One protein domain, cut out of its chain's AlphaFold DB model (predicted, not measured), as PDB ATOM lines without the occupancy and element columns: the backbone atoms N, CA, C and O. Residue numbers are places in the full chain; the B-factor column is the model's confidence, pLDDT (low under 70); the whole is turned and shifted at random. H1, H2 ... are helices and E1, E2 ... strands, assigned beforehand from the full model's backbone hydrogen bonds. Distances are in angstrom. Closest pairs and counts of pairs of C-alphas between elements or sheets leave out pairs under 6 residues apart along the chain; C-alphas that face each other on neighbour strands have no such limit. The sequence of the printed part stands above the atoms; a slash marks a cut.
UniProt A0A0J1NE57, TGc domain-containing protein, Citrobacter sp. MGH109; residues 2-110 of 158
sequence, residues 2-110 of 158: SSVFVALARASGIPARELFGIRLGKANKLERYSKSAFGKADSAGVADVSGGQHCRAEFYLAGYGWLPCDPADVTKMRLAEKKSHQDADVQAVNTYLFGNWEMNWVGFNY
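AT A GLANCE: This is residues 2 to 110 of the 158 residues of the protein "TGc domain-containing protein" of Citrobacter sp. MGH109 (UniProt A0A0J1NE57). A four-stranded antiparallel sheet, curled like part of a barrel, has helix H1 lying along one of its faces, while a helical hairpin of H2 and H3 starts near the sheet with residues 71 to 73 and runs away from it. Beyond one end of the sheet a long looping stretch, residues 24 to 45, leads to the short strand E2, the element farthest from the mean of the C-alphas. The printed part has 109 residues with three named helices and five named strands, in the order H1 E1 E2 E3 E4 H2 H3 E5; the sheet's order is E4 E3 E1 E5, and the class is mixed, helices and strands. The whole is compact, with a radius of gyration of the C-alphas of 14.1 A and spans of 44 by 33 by 23 A.

IN THESE COORDINATES: H1, residues 2 to 11, begins with C-alpha 2 at (-17.207, 20.718, -78.403) and is 14.2 A long. E1, residues 16 to 23, is 21.4 A long and bends by 50 degrees at residue 20. E2, residues 46 to 48, is 6.9 A long. E3, residues 53 to 61, is the longest strand at 26.5 A, with C-alpha 53 at (-6.876, 14.754, -73.109). E4 is residues 65 to 69, 12.9 A. H2, residues 71 to 80, is 14.3 A long and H3, residues 88 to 97, 14.2 A. E5, residues 105 to 109, is 12.5 A long and ends with C-alpha 109 at (-17.202, 8.322, -71.432).

HOW THE PARTS SIT: H1 is on the sheet, over E3 and E1, at a height of 8.3 A; this makes two layers, a helix on one face of a sheet. It runs along the strands, at 1 degree to E1 on the local plane, and its closest C-alphas to E1 are those of Val 6 and Ala 16, 5.3 A apart. The sheet is strongly twisted, with E4 and E5 as edge strands. Between E3 and E1, N 19 and O 56 are 2.8 A apart, within hydrogen-bond range. E3 and E4 form a hairpin, with N 67 and O 59 at 2.8 A. Between E1 and E5, N 108 and O 20 are 2.8 A apart. H2 only grazes the sheet, with residues 71 to 73; H3 only just grazes it, with residues 94 to 97 and 5 pairs of C-alphas within 10 A. H2 and H3 touch as a helical hairpin, opposite ways at a shallow tilt of 29 degrees, closest at the C-alphas of Val 74 and Asn 94, 5.6 A. H1 and H2 only just touch, only at their ends, with 3 pairs of C-alphas within 8 A, the closest being those of Ser 2 and Ala 72, 5.7 A. E2 pairs with no named strand and is apart from E1 and E3. In H1, H2 and H3 every O i to N i+4 pair is within hydrogen-bond range.

THE WHOLE: The C-alphas of Gly 13 and Ala 44, the two farthest apart, are 45.7 A from each other. The printed part has no cut. The link from E1 to E2, 22 residues, is long. The mean pLDDT of the printed part is 95.4, and no printed residue is under 70.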
ATOM      1  N   SER A   2     -16.270  21.854 -78.354       90.94
ATOM      2  CA  SER A   2     -17.207  20.718 -78.403       90.94
ATOM      3  C   SER A   2     -18.468  20.934 -77.545       90.94
ATOM      4  O   SER A   2     -19.574  20.778 -78.054       90.94
ATOM      5  N   SER A   3     -18.340  21.450 -76.318       92.19
ATOM      6  CA  SER A   3     -19.507  21.701 -75.452       92.19
ATOM      7  C   SER A   3     -20.449  22.781 -76.000       92.19
ATOM      8  O   SER A   3     -21.664  22.651 -75.890       92.19
ATOM      9  N   VAL A   4     -19.904  23.826 -76.640       94.31
ATOM     10  CA  VAL A   4     -20.701  24.895 -77.278       94.31
ATOM     11  C   VAL A   4     -21.454  24.349 -78.490       94.31
ATOM     12  O   VAL A   4     -22.633  24.643 -78.658       94.31
ATOM     13  N   PHE A   5     -20.800  23.510 -79.300       95.88
ATOM     14  CA  PHE A   5     -21.452  22.819 -80.411       95.88
ATOM     15  C   PHE A   5     -22.611  21.940 -79.925       95.88
ATOM     16  O   PHE A   5     -23.711  22.036 -80.459       95.88
ATOM     17  N   VAL A   6     -22.390  21.136 -78.880       96.56
ATOM     18  CA  VAL A   6     -23.429  20.269 -78.301       96.56
ATOM     19  C   VAL A   6     -24.600  21.089 -77.759       96.56
ATOM     20  O   VAL A   6     -25.751  20.731 -78.008       96.56
ATOM     21  N   ALA A   7     -24.332  22.193 -77.059       96.56
ATOM     22  CA  ALA A   7     -25.376  23.077 -76.547       96.56
ATOM     23  C   ALA A   7     -26.217  23.684 -77.682       96.56
ATOM     24  O   ALA A   7     -27.444  23.637 -77.623       96.56
ATOM     25  N   LEU A   8     -25.568  24.190 -78.736       97.44
ATOM     26  CA  LEU A   8     -26.256  24.766 -79.891       97.44
ATOM     27  C   LEU A   8     -27.074  23.714 -80.652       97.44
ATOM     28  O   LEU A   8     -28.239  23.956 -80.954       97.44
ATOM     29  N   ALA A   9     -26.505  22.534 -80.907       97.19
ATOM     30  CA  ALA A   9     -27.205  21.436 -81.569       97.19
ATOM     31  C   ALA A   9     -28.470  21.032 -80.794       97.19
ATOM     32  O   ALA A   9     -29.554  20.968 -81.374       97.19
ATOM     33  N   ARG A  10     -28.355  20.861 -79.469       97.25
ATOM     34  CA  ARG A  10     -29.501  20.556 -78.599       97.25
ATOM     35  C   ARG A  10     -30.543  21.673 -78.602       97.25
ATOM     36  O   ARG A  10     -31.731  21.373 -78.676       97.25
ATOM     37  N   ALA A  11     -30.121  22.939 -78.579       98.12
ATOM     38  CA  ALA A  11     -31.028  24.085 -78.681       98.12
ATOM     39  C   ALA A  11     -31.781  24.123 -80.025       98.12
ATOM     40  O   ALA A  11     -32.909  24.602 -80.086       98.12
ATOM     41  N   SER A  12     -31.188  23.575 -81.088       97.50
ATOM     42  CA  SER A  12     -31.828  23.382 -82.394       97.50
ATOM     43  C   SER A  12     -32.621  22.071 -82.519       97.50
ATOM     44  O   SER A  12     -33.034  21.715 -83.619       97.50
ATOM     45  N   GLY A  13     -32.837  21.333 -81.424       97.31
ATOM     46  CA  GLY A  13     -33.591  20.075 -81.428       97.31
ATOM     47  C   GLY A  13     -32.821  18.869 -81.976       97.31
ATOM     48  O   GLY A  13     -33.416  17.818 -82.204       97.31
ATOM     49  N   ILE A  14     -31.507  18.991 -82.179       97.88
ATOM     50  CA  ILE A  14     -30.645  17.901 -82.640       97.88
ATOM     51  C   ILE A  14     -30.049  17.207 -81.410       97.88
ATOM     52  O   ILE A  14     -29.323  17.849 -80.640       97.88
ATOM     53  N   PRO A  15     -30.295  15.900 -81.197       97.94
ATOM     54  CA  PRO A  15     -29.625  15.175 -80.129       97.94
ATOM     55  C   PRO A  15     -28.113  15.217 -80.355       97.94
ATOM     56  O   PRO A  15     -27.623  14.859 -81.420       97.94
ATOM     57  N   ALA A  16     -27.366  15.662 -79.354       97.88
ATOM     58  CA  ALA A  16     -25.914  15.753 -79.413       97.88
ATOM     59  C   ALA A  16     -25.308  15.351 -78.070       97.88
ATOM     60  O   ALA A  16     -25.944  15.514 -77.022       97.88
ATOM     61  N   ARG A  17     -24.081  14.837 -78.082       96.25
ATOM     62  CA  ARG A  17     -23.324  14.492 -76.874       96.25
ATOM     63  C   ARG A  17     -21.860  14.854 -77.037       96.25
ATOM     64  O   ARG A  17     -21.346  14.910 -78.150       96.25
ATOM     65  N   GLU A  18     -21.206  15.116 -75.918       95.38
ATOM     66  CA  GLU A  18     -19.762  15.296 -75.873       95.38
ATOM     67  C   GLU A  18     -19.130  14.027 -75.312       95.38
ATOM     68  O   GLU A  18     -19.686  13.421 -74.403       95.38
ATOM     69  N   LEU A  19     -17.993  13.630 -75.865       95.69
ATOM     70  CA  LEU A  19     -17.200  12.502 -75.422       95.69
ATOM     71  C   LEU A  19     -15.863  13.011 -74.899       95.69
ATOM     72  O   LEU A  19     -15.238  13.883 -75.509       95.69
ATOM     73  N   PHE A  20     -15.412  12.414 -73.806       95.00
ATOM     74  CA  PHE A  20     -14.131  12.693 -73.175       95.00
ATOM     75  C   PHE A  20     -13.200  11.508 -73.365       95.00
ATOM     76  O   PHE A  20     -13.613  10.355 -73.234       95.00
ATOM     77  N   GLY A  21     -11.940  11.785 -73.677       95.50
ATOM     78  CA  GLY A  21     -10.948  10.747 -73.897       95.50
ATOM     79  C   GLY A  21      -9.542  11.302 -74.030       95.50
ATOM     80  O   GLY A  21      -9.287  12.476 -73.751       95.50
ATOM     81  N   ILE A  22      -8.633  10.452 -74.492       95.25
ATOM     82  CA  ILE A  22      -7.217  10.780 -74.658       95.25
ATOM     83  C   ILE A  22      -6.738  10.378 -76.053       95.25
ATOM     84  O   ILE A  22      -7.151   9.356 -76.608       95.25
ATOM     85  N   ARG A  23      -5.868  11.194 -76.645       95.19
ATOM     86  CA  ARG A  23      -5.169  10.852 -77.891       95.19
ATOM     87  C   ARG A  23      -4.115   9.790 -77.619       95.19
ATOM     88  O   ARG A  23      -3.512   9.789 -76.557       95.19
ATOM     89  N   LEU A  24      -3.874   8.926 -78.596       93.88
ATOM     90  CA  LEU A  24      -2.974   7.778 -78.481       93.88
ATOM     91  C   LEU A  24      -1.740   7.871 -79.380       93.88
ATOM     92  O   LEU A  24      -0.841   7.049 -79.265       93.88
ATOM     93  N   GLY A  25      -1.663   8.849 -80.279       93.19
ATOM     94  CA  GLY A  25      -0.473   8.992 -81.107       93.19
ATOM     95  C   GLY A  25      -0.677   9.855 -82.333       93.19
ATOM     96  O   GLY A  25      -1.383  10.867 -82.306       93.19
ATOM     97  N   LYS A  26      -0.018   9.462 -83.417       93.31
ATOM     98  CA  LYS A  26       0.060  10.223 -84.658       93.31
ATOM     99  C   LYS A  26      -1.292  10.302 -85.382       93.31
ATOM    100  O   LYS A  26      -1.983   9.304 -85.552       93.31
ATOM    101  N   ALA A  27      -1.649  11.501 -85.835       94.00
ATOM    102  CA  ALA A  27      -2.854  11.763 -86.621       94.00
ATOM    103  C   ALA A  27      -2.599  11.589 -88.128       94.00
ATOM    104  O   ALA A  27      -2.324  12.562 -88.827       94.00
ATOM    105  N   ASN A  28      -2.652  10.359 -88.642       91.69
ATOM    106  CA  ASN A  28      -2.218  10.057 -90.013       91.69
ATOM    107  C   ASN A  28      -2.976  10.826 -91.114       91.69
ATOM    108  O   ASN A  28      -2.384  11.142 -92.145       91.69
ATOM    109  N   LYS A  29      -4.265  11.148 -90.937       93.81
ATOM    110  CA  LYS A  29      -5.040  11.875 -91.961       93.81
ATOM    111  C   LYS A  29      -4.869  13.386 -91.852       93.81
ATOM    112  O   LYS A  29      -4.934  14.085 -92.866       93.81
ATOM    113  N   LEU A  30      -4.668  13.892 -90.636       96.31
ATOM    114  CA  LEU A  30      -4.636  15.328 -90.360       96.31
ATOM    115  C   LEU A  30      -3.234  15.916 -90.166       96.31
ATOM    116  O   LEU A  30      -3.094  17.138 -90.196       96.31
ATOM    117  N   GLU A  31      -2.185  15.094 -90.045       94.44
ATOM    118  CA  GLU A  31      -0.811  15.564 -89.796       94.44
ATOM    119  C   GLU A  31      -0.289  16.544 -90.853       94.44
ATOM    120  O   GLU A  31       0.527  17.414 -90.545       94.44
ATOM    121  N   ARG A  32      -0.792  16.446 -92.091       95.94
ATOM    122  CA  ARG A  32      -0.427  17.351 -93.188       95.94
ATOM    123  C   ARG A  32      -0.831  18.803 -92.924       95.94
ATOM    124  O   ARG A  32      -0.233  19.704 -93.497       95.94
ATOM    125  N   TYR A  33      -1.838  19.019 -92.076       97.00
ATOM    126  CA  TYR A  33      -2.336  20.345 -91.720       97.00
ATOM    127  C   TYR A  33      -1.672  20.907 -90.464       97.00
ATOM    128  O   TYR A  33      -1.579  22.122 -90.322       97.00
ATOM    129  N   SER A  34      -1.238  20.035 -89.550       95.81
ATOM    130  CA  SER A  34      -0.480  20.399 -88.353       95.81
ATOM    131  C   SER A  34       0.200  19.172 -87.758       95.81
ATOM    132  O   SER A  34      -0.452  18.170 -87.456       95.81
ATOM    133  N   LYS A  35       1.504  19.285 -87.486       91.31
ATOM    134  CA  LYS A  35       2.289  18.222 -86.833       91.31
ATOM    135  C   LYS A  35       1.999  18.076 -85.336       91.31
ATOM    136  O   LYS A  35       2.447  17.108 -84.726       91.31
ATOM    137  N   SER A  36       1.323  19.048 -84.719       88.81
ATOM    138  CA  SER A  36       1.179  19.127 -83.260       88.81
ATOM    139  C   SER A  36      -0.270  19.221 -82.779       88.81
ATOM    140  O   SER A  36      -0.564  18.767 -81.671       88.81
ATOM    141  N   ALA A  37      -1.193  19.756 -83.586       93.81
ATOM    142  CA  ALA A  37      -2.567  19.988 -83.145       93.81
ATOM    143  C   ALA A  37      -3.327  18.681 -82.865       93.81
ATOM    144  O   ALA A  37      -4.033  18.580 -81.861       93.81
ATOM    145  N   PHE A  38      -3.133  17.665 -83.706       95.06
ATOM    146  CA  PHE A  38      -4.008  16.490 -83.744       95.06
ATOM    147  C   PHE A  38      -3.472  15.260 -82.999       95.06
ATOM    148  O   PHE A  38      -4.179  14.260 -82.886       95.06
ATOM    149  N   GLY A  39      -2.259  15.328 -82.454       93.19
ATOM    150  CA  GLY A  39      -1.551  14.190 -81.863       93.19
ATOM    151  C   GLY A  39      -0.291  13.839 -82.654       93.19
ATOM    152  O   GLY A  39      -0.216  14.055 -83.864       93.19
ATOM    153  N   LYS A  40       0.719  13.336 -81.947       93.31
ATOM    154  CA  LYS A  40       2.055  13.038 -82.473       93.31
ATOM    155  C   LYS A  40       2.571  11.744 -81.854       93.31
ATOM    156  O   LYS A  40       2.157  11.389 -80.756       93.31
ATOM    157  N   ALA A  41       3.481  11.085 -82.551       93.94
ATOM    158  CA  ALA A  41       4.299   9.992 -82.040       93.94
ATOM    159  C   ALA A  41       5.711  10.150 -82.619       93.94
ATOM    160  O   ALA A  41       5.888  10.839 -83.632       93.94
ATOM    161  N   ASP A  42       6.705   9.559 -81.969       93.06
ATOM    162  CA  ASP A  42       8.057   9.473 -82.508       93.06
ATOM    163  C   ASP A  42       8.156   8.431 -83.641       93.06
ATOM    164  O   ASP A  42       7.179   7.782 -84.022       93.06
ATOM    165  N   SER A  43       9.350   8.276 -84.219       90.94
ATOM    166  CA  SER A  43       9.587   7.321 -85.307       90.94
ATOM    167  C   SER A  43       9.457   5.853 -84.888       90.94
ATOM    168  O   SER A  43       9.363   4.994 -85.764       90.94
ATOM    169  N   ALA A  44       9.468   5.560 -83.585       91.44
ATOM    170  CA  ALA A  44       9.253   4.227 -83.033       91.44
ATOM    171  C   ALA A  44       7.767   3.950 -82.730       91.44
ATOM    172  O   ALA A  44       7.439   2.851 -82.288       91.44
ATOM    173  N   GLY A  45       6.866   4.907 -82.984       91.81
ATOM    174  CA  GLY A  45       5.438   4.766 -82.692       91.81
ATOM    175  C   GLY A  45       5.093   4.994 -81.218       91.81
ATOM    176  O   GLY A  45       4.016   4.594 -80.777       91.81
ATOM    177  N   VAL A  46       5.985   5.633 -80.451       95.06
ATOM    178  CA  VAL A  46       5.766   5.973 -79.042       95.06
ATOM    179  C   VAL A  46       5.309   7.428 -78.929       95.06
ATOM    180  O   VAL A  46       5.877   8.339 -79.537       95.06
ATOM    181  N   ALA A  47       4.261   7.664 -78.146       95.12
ATOM    182  CA  ALA A  47       3.687   8.977 -77.906       95.12
ATOM    183  C   ALA A  47       3.593   9.260 -76.404       95.12
ATOM    184  O   ALA A  47       2.943   8.521 -75.665       95.12
ATOM    185  N   ASP A  48       4.189  10.369 -75.964       94.50
ATOM    186  CA  ASP A  48       3.824  10.990 -74.690       94.50
ATOM    187  C   ASP A  48       2.465  11.674 -74.861       94.50
ATOM    188  O   ASP A  48       2.318  12.646 -75.613       94.50
ATOM    189  N   VAL A  49       1.465  11.124 -74.179       94.19
ATOM    190  CA  VAL A  49       0.070  11.559 -74.253       94.19
ATOM    191  C   VAL A  49      -0.414  12.120 -72.922       94.19
ATOM    192  O   VAL A  49      -1.614  12.283 -72.721       94.19
ATOM    193  N   SER A  50       0.507  12.498 -72.032       91.38
ATOM    194  CA  SER A  50       0.184  13.069 -70.719       91.38
ATOM    195  C   SER A  50      -0.710  14.314 -70.840       91.38
ATOM    196  O   SER A  50      -1.673  14.448 -70.099       91.38
ATOM    197  N   GLY A  51      -0.480  15.166 -71.847       89.00
ATOM    198  CA  GLY A  51      -1.352  16.302 -72.202       89.00
ATOM    199  C   GLY A  51      -2.344  16.017 -73.340       89.00
ATOM    200  O   GLY A  51      -2.751  16.931 -74.060       89.00
ATOM    201  N   GLY A  52      -2.645  14.743 -73.592       92.00
ATOM    202  CA  GLY A  52      -3.416  14.269 -74.740       92.00
ATOM    203  C   GLY A  52      -4.931  14.274 -74.547       92.00
ATOM    204  O   GLY A  52      -5.633  13.833 -75.460       92.00
ATOM    205  N   GLN A  53      -5.441  14.726 -73.397       93.19
ATOM    206  CA  GLN A  53      -6.876  14.754 -73.109       93.19
ATOM    207  C   GLN A  53      -7.589  15.640 -74.128       93.19
ATOM    208  O   GLN A  53      -7.126  16.729 -74.486       93.19
ATOM    209  N   HIS A  54      -8.717  15.156 -74.632       94.31
ATOM    210  CA  HIS A  54      -9.470  15.847 -75.664       94.31
ATOM    211  C   HIS A  54     -10.959  15.553 -75.541       94.31
ATOM    212  O   HIS A  54     -11.363  14.443 -75.192       94.31
ATOM    213  N   CYS A  55     -11.769  16.558 -75.860       94.50
ATOM    214  CA  CYS A  55     -13.215  16.424 -75.935       94.50
ATOM    215  C   CYS A  55     -13.672  16.475 -77.392       94.50
ATOM    216  O   CYS A  55     -13.306  17.376 -78.153       94.50
ATOM    217  N   ARG A  56     -14.526  15.530 -77.771       95.81
ATOM    218  CA  ARG A  56     -15.124  15.440 -79.106       95.81
ATOM    219  C   ARG A  56     -16.634  15.475 -79.011       95.81
ATOM    220  O   ARG A  56     -17.182  15.267 -77.937       95.81
ATOM    221  N   ALA A  57     -17.312  15.760 -80.111       97.31
ATOM    222  CA  ALA A  57     -18.764  15.790 -80.137       97.31
ATOM    223  C   ALA A  57     -19.316  14.739 -81.096       97.31
ATOM    224  O   ALA A  57     -18.697  14.409 -82.102       97.31
ATOM    225  N   GLU A  58     -20.515  14.262 -80.806       97.56
ATOM    226  CA  GLU A  58     -21.357  13.565 -81.768       97.56
ATOM    227  C   GLU A  58     -22.717  14.247 -81.823       97.56
ATOM    228  O   GLU A  58     -23.195  14.804 -80.828       97.56
ATOM    229  N   PHE A  59     -23.361  14.169 -82.978       97.69
ATOM    230  CA  PHE A  59     -24.745  14.575 -83.165       97.69
ATOM    231  C   PHE A  59     -25.510  13.467 -83.879       97.69
ATOM    232  O   PHE A  59     -24.948  12.712 -84.667       97.69
ATOM    233  N   TYR A  60     -26.789  13.331 -83.566       97.88
ATOM    234  CA  TYR A  60     -27.632  12.287 -84.115       97.88
ATOM    235  C   TYR A  60     -28.330  12.783 -85.376       97.88
ATOM    236  O   TYR A  60     -29.044  13.787 -85.345       97.88
ATOM    237  N   LEU A  61     -28.165  12.043 -86.470       95.75
ATOM    238  CA  LEU A  61     -28.897  12.263 -87.709       95.75
ATOM    239  C   LEU A  61     -29.815  11.069 -87.969       95.75
ATOM    240  O   LEU A  61     -29.366   9.922 -88.060       95.75
ATOM    241  N   ALA A  62     -31.116  11.337 -88.097       94.69
ATOM    242  CA  ALA A  62     -32.100  10.302 -88.392       94.69
ATOM    243  C   ALA A  62     -31.722   9.550 -89.681       94.69
ATOM    244  O   ALA A  62     -31.415  10.164 -90.701       94.69
ATOM    245  N   GLY A  63     -31.710   8.217 -89.615       95.69
ATOM    246  CA  GLY A  63     -31.285   7.344 -90.716       95.69
ATOM    247  C   GLY A  63     -29.784   7.023 -90.763       95.69
ATOM    248  O   GLY A  63     -29.420   6.047 -91.406       95.69
ATOM    249  N   TYR A  64     -28.930   7.768 -90.050       95.00
ATOM    250  CA  TYR A  64     -27.474   7.543 -90.009       95.00
ATOM    251  C   TYR A  64     -26.950   7.172 -88.615       95.00
ATOM    252  O   TYR A  64     -25.944   6.478 -88.502       95.00
ATOM    253  N   GLY A  65     -27.636   7.602 -87.553       97.44
ATOM    254  CA  GLY A  65     -27.212   7.375 -86.174       97.44
ATOM    255  C   GLY A  65     -26.347   8.512 -85.629       97.44
ATOM    256  O   GLY A  65     -26.519   9.671 -86.006       97.44
ATOM    257  N   TRP A  66     -25.437   8.185 -84.708       97.25
ATOM    258  CA  TRP A  66     -24.481   9.139 -84.141       97.25
ATOM    259  C   TRP A  66     -23.356   9.422 -85.136       97.25
ATOM    260  O   TRP A  66     -22.616   8.516 -85.517       97.25
ATOM    261  N   LEU A  67     -23.228  10.683 -85.541       97.50
ATOM    262  CA  LEU A  67     -22.177  11.163 -86.424       97.50
ATOM    263  C   LEU A  67     -21.144  11.982 -85.645       97.50
ATOM    264  O   LEU A  67     -21.528  12.838 -84.840       97.50
ATOM    265  N   PRO A  68     -19.843  11.765 -85.892       96.81
ATOM    266  CA  PRO A  68     -18.781  12.476 -85.200       96.81
ATOM    267  C   PRO A  68     -18.623  13.915 -85.698       96.81
ATOM    268  O   PRO A  68     -18.796  14.217 -86.875       96.81
ATOM    269  N   CYS A  69     -18.244  14.808 -84.791       96.69
ATOM    270  CA  CYS A  69     -17.841  16.178 -85.068       96.69
ATOM    271  C   CYS A  69     -16.677  16.583 -84.145       96.69
ATOM    272  O   CYS A  69     -16.669  16.230 -82.963       96.69
ATOM    273  N   ASP A  70     -15.685  17.326 -84.643       96.88
ATOM    274  CA  ASP A  70     -14.579  17.825 -83.806       96.88
ATOM    275  C   ASP A  70     -14.244  19.310 -84.060       96.88
ATOM    276  O   ASP A  70     -13.210  19.653 -84.639       96.88
ATOM    277  N   PRO A  71     -15.099  20.240 -83.594       95.81
ATOM    278  CA  PRO A  71     -14.852  21.676 -83.733       95.81
ATOM    279  C   PRO A  71     -13.697  22.166 -82.838       95.81
ATOM    280  O   PRO A  71     -13.168  23.270 -83.029       95.81
ATOM    281  N   ALA A  72     -13.310  21.371 -81.833       95.12
ATOM    282  CA  ALA A  72     -12.168  21.661 -80.980       95.12
ATOM    283  C   ALA A  72     -10.858  21.512 -81.754       95.12
ATOM    284  O   ALA A  72     -10.027  22.418 -81.681       95.12
ATOM    285  N   ASP A  73     -10.711  20.464 -82.564       95.44
ATOM    286  CA  ASP A  73      -9.523  20.263 -83.397       95.44
ATOM    287  C   ASP A  73      -9.374  21.301 -84.511       95.44
ATOM    288  O   ASP A  73      -8.264  21.776 -84.759       95.44
ATOM    289  N   VAL A  74     -10.482  21.761 -85.099       96.88
ATOM    290  CA  VAL A  74     -10.466  22.898 -86.039       96.88
ATOM    291  C   VAL A  74      -9.870  24.143 -85.375       96.88
ATOM    292  O   VAL A  74      -9.000  24.816 -85.930       96.88
ATOM    293  N   THR A  75     -10.323  24.453 -84.158       95.56
ATOM    294  CA  THR A  75      -9.862  25.636 -83.418       95.56
ATOM    295  C   THR A  75      -8.430  25.476 -82.930       95.56
ATOM    296  O   THR A  75      -7.645  26.417 -83.035       95.56
ATOM    297  N   LYS A  76      -8.069  24.285 -82.446       94.56
ATOM    298  CA  LYS A  76      -6.715  23.969 -81.993       94.56
ATOM    299  C   LYS A  76      -5.711  24.089 -83.133       94.56
ATOM    300  O   LYS A  76      -4.692  24.743 -82.949       94.56
ATOM    301  N   MET A  77      -6.020  23.538 -84.311       96.69
ATOM    302  CA  MET A  77      -5.168  23.679 -85.494       96.69
ATOM    303  C   MET A  77      -5.024  25.139 -85.907       96.69
ATOM    304  O   MET A  77      -3.902  25.614 -86.068       96.69
ATOM    305  N   ARG A  78      -6.136  25.881 -85.989       97.31
ATOM    306  CA  ARG A  78      -6.114  27.307 -86.338       97.31
ATOM    307  C   ARG A  78      -5.173  28.107 -85.430       97.31
ATOM    308  O   ARG A  78      -4.397  28.919 -85.923       97.31
ATOM    309  N   LEU A  79      -5.239  27.875 -84.118       96.25
ATOM    310  CA  LEU A  79      -4.396  28.563 -83.138       96.25
ATOM    311  C   LEU A  79      -2.933  28.104 -83.198       96.25
ATOM    312  O   LEU A  79      -2.041  28.949 -83.183       96.25
ATOM    313  N   ALA A  80      -2.685  26.794 -83.296       95.88
ATOM    314  CA  ALA A  80      -1.335  26.230 -83.358       95.88
ATOM    315  C   ALA A  80      -0.567  26.706 -84.601       95.88
ATOM    316  O   ALA A  80       0.594  27.096 -84.500       95.88
ATOM    317  N   GLU A  81      -1.243  26.742 -85.749       97.62
ATOM    318  CA  GLU A  81      -0.660  27.130 -87.036       97.62
ATOM    319  C   GLU A  81      -0.829  28.629 -87.346       97.62
ATOM    320  O   GLU A  81      -0.437  29.087 -88.416       97.62
ATOM    321  N   LYS A  82      -1.410  29.410 -86.419       97.50
ATOM    322  CA  LYS A  82      -1.663  30.859 -86.554       97.50
ATOM    323  C   LYS A  82      -2.442  31.234 -87.824       97.50
ATOM    324  O   LYS A  82      -2.196  32.272 -88.438       97.50
ATOM    325  N   LYS A  83      -3.398  30.392 -88.211       97.44
ATOM    326  CA  LYS A  83      -4.222  30.574 -89.412       97.44
ATOM    327  C   LYS A  83      -5.461  31.412 -89.115       97.44
ATOM    328  O   LYS A  83      -5.964  31.452 -87.992       97.44
ATOM    329  N   SER A  84      -5.982  32.084 -90.137       97.44
ATOM    330  CA  SER A  84      -7.292  32.736 -90.040       97.44
ATOM    331  C   SER A  84      -8.418  31.703 -90.157       97.44
ATOM    332  O   SER A  84      -8.188  30.566 -90.565       97.44
ATOM    333  N   HIS A  85      -9.657  32.076 -89.823       94.75
ATOM    334  CA  HIS A  85     -10.793  31.176 -90.044       94.75
ATOM    335  C   HIS A  85     -11.019  30.874 -91.535       94.75
ATOM    336  O   HIS A  85     -11.407  29.759 -91.867       94.75
ATOM    337  N   GLN A  86     -10.712  31.825 -92.425       97.50
ATOM    338  CA  GLN A  86     -10.942  31.692 -93.871       97.50
ATOM    339  C   GLN A  86      -9.789  31.005 -94.610       97.50
ATOM    340  O   GLN A  86      -9.830  30.887 -95.830       97.50
ATOM    341  N   ASP A  87      -8.761  30.566 -93.886       98.44
ATOM    342  CA  ASP A  87      -7.656  29.807 -94.459       98.44
ATOM    343  C   ASP A  87      -8.161  28.491 -95.077       98.44
ATOM    344  O   ASP A  87      -8.992  27.792 -94.489       98.44
ATOM    345  N   ALA A  88      -7.659  28.152 -96.267       98.44
ATOM    346  CA  ALA A  88      -8.108  26.984 -97.021       98.44
ATOM    347  C   ALA A  88      -7.903  25.667 -96.254       98.44
ATOM    348  O   ALA A  88      -8.767  24.791 -96.300       98.44
ATOM    349  N   ASP A  89      -6.816  25.543 -95.489       98.12
ATOM    350  CA  ASP A  89      -6.567  24.356 -94.672       98.12
ATOM    351  C   ASP A  89      -7.523  24.288 -93.483       98.12
ATOM    352  O   ASP A  89      -7.981  23.207 -93.115       98.12
ATOM    353  N   VAL A  90      -7.864  25.438 -92.889       98.19
ATOM    354  CA  VAL A  90      -8.845  25.502 -91.795       98.19
ATOM    355  C   VAL A  90     -10.222  25.084 -92.297       98.19
ATOM    356  O   VAL A  90     -10.887  24.289 -91.635       98.19
ATOM    357  N   GLN A  91     -10.628  25.544 -93.480       98.31
ATOM    358  CA  GLN A  91     -11.888  25.139 -94.104       98.31
ATOM    359  C   GLN A  91     -11.892  23.652 -94.495       98.31
ATOM    360  O   GLN A  91     -12.890  22.961 -94.272       98.31
ATOM    361  N   ALA A  92     -10.770  23.129 -95.001       98.06
ATOM    362  CA  ALA A  92     -10.629  21.712 -95.327       98.06
ATOM    363  C   ALA A  92     -10.729  20.820 -94.078       98.06
ATOM    364  O   ALA A  92     -11.469  19.835 -94.080       98.06
ATOM    365  N   VAL A  93     -10.042  21.186 -92.991       97.94
ATOM    366  CA  VAL A  93     -10.123  20.473 -91.706       97.94
ATOM    367  C   VAL A  93     -11.524  20.572 -91.108       97.94
ATOM    368  O   VAL A  93     -12.044  19.563 -90.643       97.94
ATOM    369  N   ASN A  94     -12.159  21.745 -91.158       97.44
ATOM    370  CA  ASN A  94     -13.531  21.935 -90.683       97.44
ATOM    371  C   ASN A  94     -14.527  21.041 -91.430       97.44
ATOM    372  O   ASN A  94     -15.338  20.364 -90.807       97.44
ATOM    373  N   THR A  95     -14.417  20.989 -92.757       97.75
ATOM    374  CA  THR A  95     -15.261  20.129 -93.598       97.75
ATOM    375  C   THR A  95     -15.035  18.654 -93.279       97.75
ATOM    376  O   THR A  95     -15.992  17.903 -93.137       97.75
ATOM    377  N   TYR A  96     -13.776  18.231 -93.129       97.50
ATOM    378  CA  TYR A  96     -13.451  16.845 -92.806       97.50
ATOM    379  C   TYR A  96     -13.986  16.431 -91.429       97.50
ATOM    380  O   TYR A  96     -14.623  15.387 -91.301       97.50
ATOM    381  N   LEU A  97     -13.743  17.254 -90.406       97.19
ATOM    382  CA  LEU A  97     -14.104  16.966 -89.018       97.19
ATOM    383  C   LEU A  97     -15.597  17.122 -88.726       97.19
ATOM    384  O   LEU A  97     -16.009  16.805 -87.616       97.19
ATOM    385  N   PHE A  98     -16.415  17.569 -89.681       96.81
ATOM    386  CA  PHE A  98     -17.871  17.515 -89.587       96.81
ATOM    387  C   PHE A  98     -18.382  16.222 -90.239       96.81
ATOM    388  O   PHE A  98     -18.701  16.177 -91.424       96.81
ATOM    389  N   GLY A  99     -18.417  15.141 -89.465       95.56
ATOM    390  CA  GLY A  99     -18.730  13.788 -89.935       95.56
ATOM    391  C   GLY A  99     -17.564  12.806 -89.815       95.56
ATOM    392  O   GLY A  99     -17.741  11.628 -90.115       95.56
ATOM    393  N   ASN A 100     -16.388  13.245 -89.346       96.00
ATOM    394  CA  ASN A 100     -15.255  12.363 -89.052       96.00
ATOM    395  C   ASN A 100     -14.551  12.745 -87.749       96.00
ATOM    396  O   ASN A 100     -14.569  13.891 -87.306       96.00
ATOM    397  N   TRP A 101     -13.826  11.773 -87.207       95.56
ATOM    398  CA  TRP A 101     -12.776  11.972 -86.219       95.56
ATOM    399  C   TRP A 101     -11.455  11.437 -86.756       95.56
ATOM    400  O   TRP A 101     -11.432  10.479 -87.529       95.56
ATOM    401  N   GLU A 102     -10.345  12.008 -86.294       92.88
ATOM    402  CA  GLU A 102      -9.076  11.292 -86.392       92.88
ATOM    403  C   GLU A 102      -9.089  10.138 -85.387       92.88
ATOM    404  O   GLU A 102      -9.307  10.346 -84.194       92.88
ATOM    405  N   MET A 103      -8.861   8.915 -85.851       91.88
ATOM    406  CA  MET A 103      -9.078   7.710 -85.038       91.88
ATOM    407  C   MET A 103      -7.896   7.383 -84.111       91.88
ATOM    408  O   MET A 103      -7.819   6.293 -83.557       91.88
ATOM    409  N   ASN A 104      -6.996   8.342 -83.892       94.12
ATOM    410  CA  ASN A 104      -5.835   8.243 -83.007       94.12
ATOM    411  C   ASN A 104      -6.180   8.530 -81.531       94.12
ATOM    412  O   ASN A 104      -5.466   9.275 -80.857       94.12
ATOM    413  N   TRP A 105      -7.289   7.995 -81.018       94.56
ATOM    414  CA  TRP A 105      -7.770   8.304 -79.669       94.56
ATOM    415  C   TRP A 105      -8.565   7.148 -79.056       94.56
ATOM    416  O   TRP A 105      -9.036   6.264 -79.771       94.56
ATOM    417  N   VAL A 106      -8.758   7.198 -77.741       94.94
ATOM    418  CA  VAL A 106      -9.696   6.344 -77.009       94.94
ATOM    419  C   VAL A 106     -10.670   7.214 -76.224       94.94
ATOM    420  O   VAL A 106     -10.262   8.133 -75.511       94.94
ATOM    421  N   GLY A 107     -11.963   6.930 -76.378       95.00
ATOM    422  CA  GLY A 107     -13.021   7.543 -75.584       95.00
ATOM    423  C   GLY A 107     -13.202   6.813 -74.262       95.00
ATOM    424  O   GLY A 107     -13.222   5.586 -74.229       95.00
ATOM    425  N   PHE A 108     -13.351   7.569 -73.181       94.50
ATOM    426  CA  PHE A 108     -13.616   7.035 -71.848       94.50
ATOM    427  C   PHE A 108     -15.114   7.016 -71.550       94.50
ATOM    428  O   PHE A 108     -15.657   5.999 -71.133       94.50
ATOM    429  N   ASN A 109     -15.788   8.149 -71.752       93.88
ATOM    430  CA  ASN A 109     -17.202   8.322 -71.432       93.88
ATOM    431  C   ASN A 109     -17.795   9.532 -72.176       93.88
ATOM    432  O   ASN A 109     -17.082  10.294 -72.828       93.88
ATOM    433  N   TYR A 110     -19.111   9.708 -72.058       94.00
ATOM    434  CA  TYR A 110     -19.854  10.890 -72.522       94.00
ATOM    435  C   TYR A 110     -20.699  11.523 -71.404       94.00
ATOM    436  O   TYR A 110     -21.666  12.244 -71.667       94.00
TER     437      TYR A 110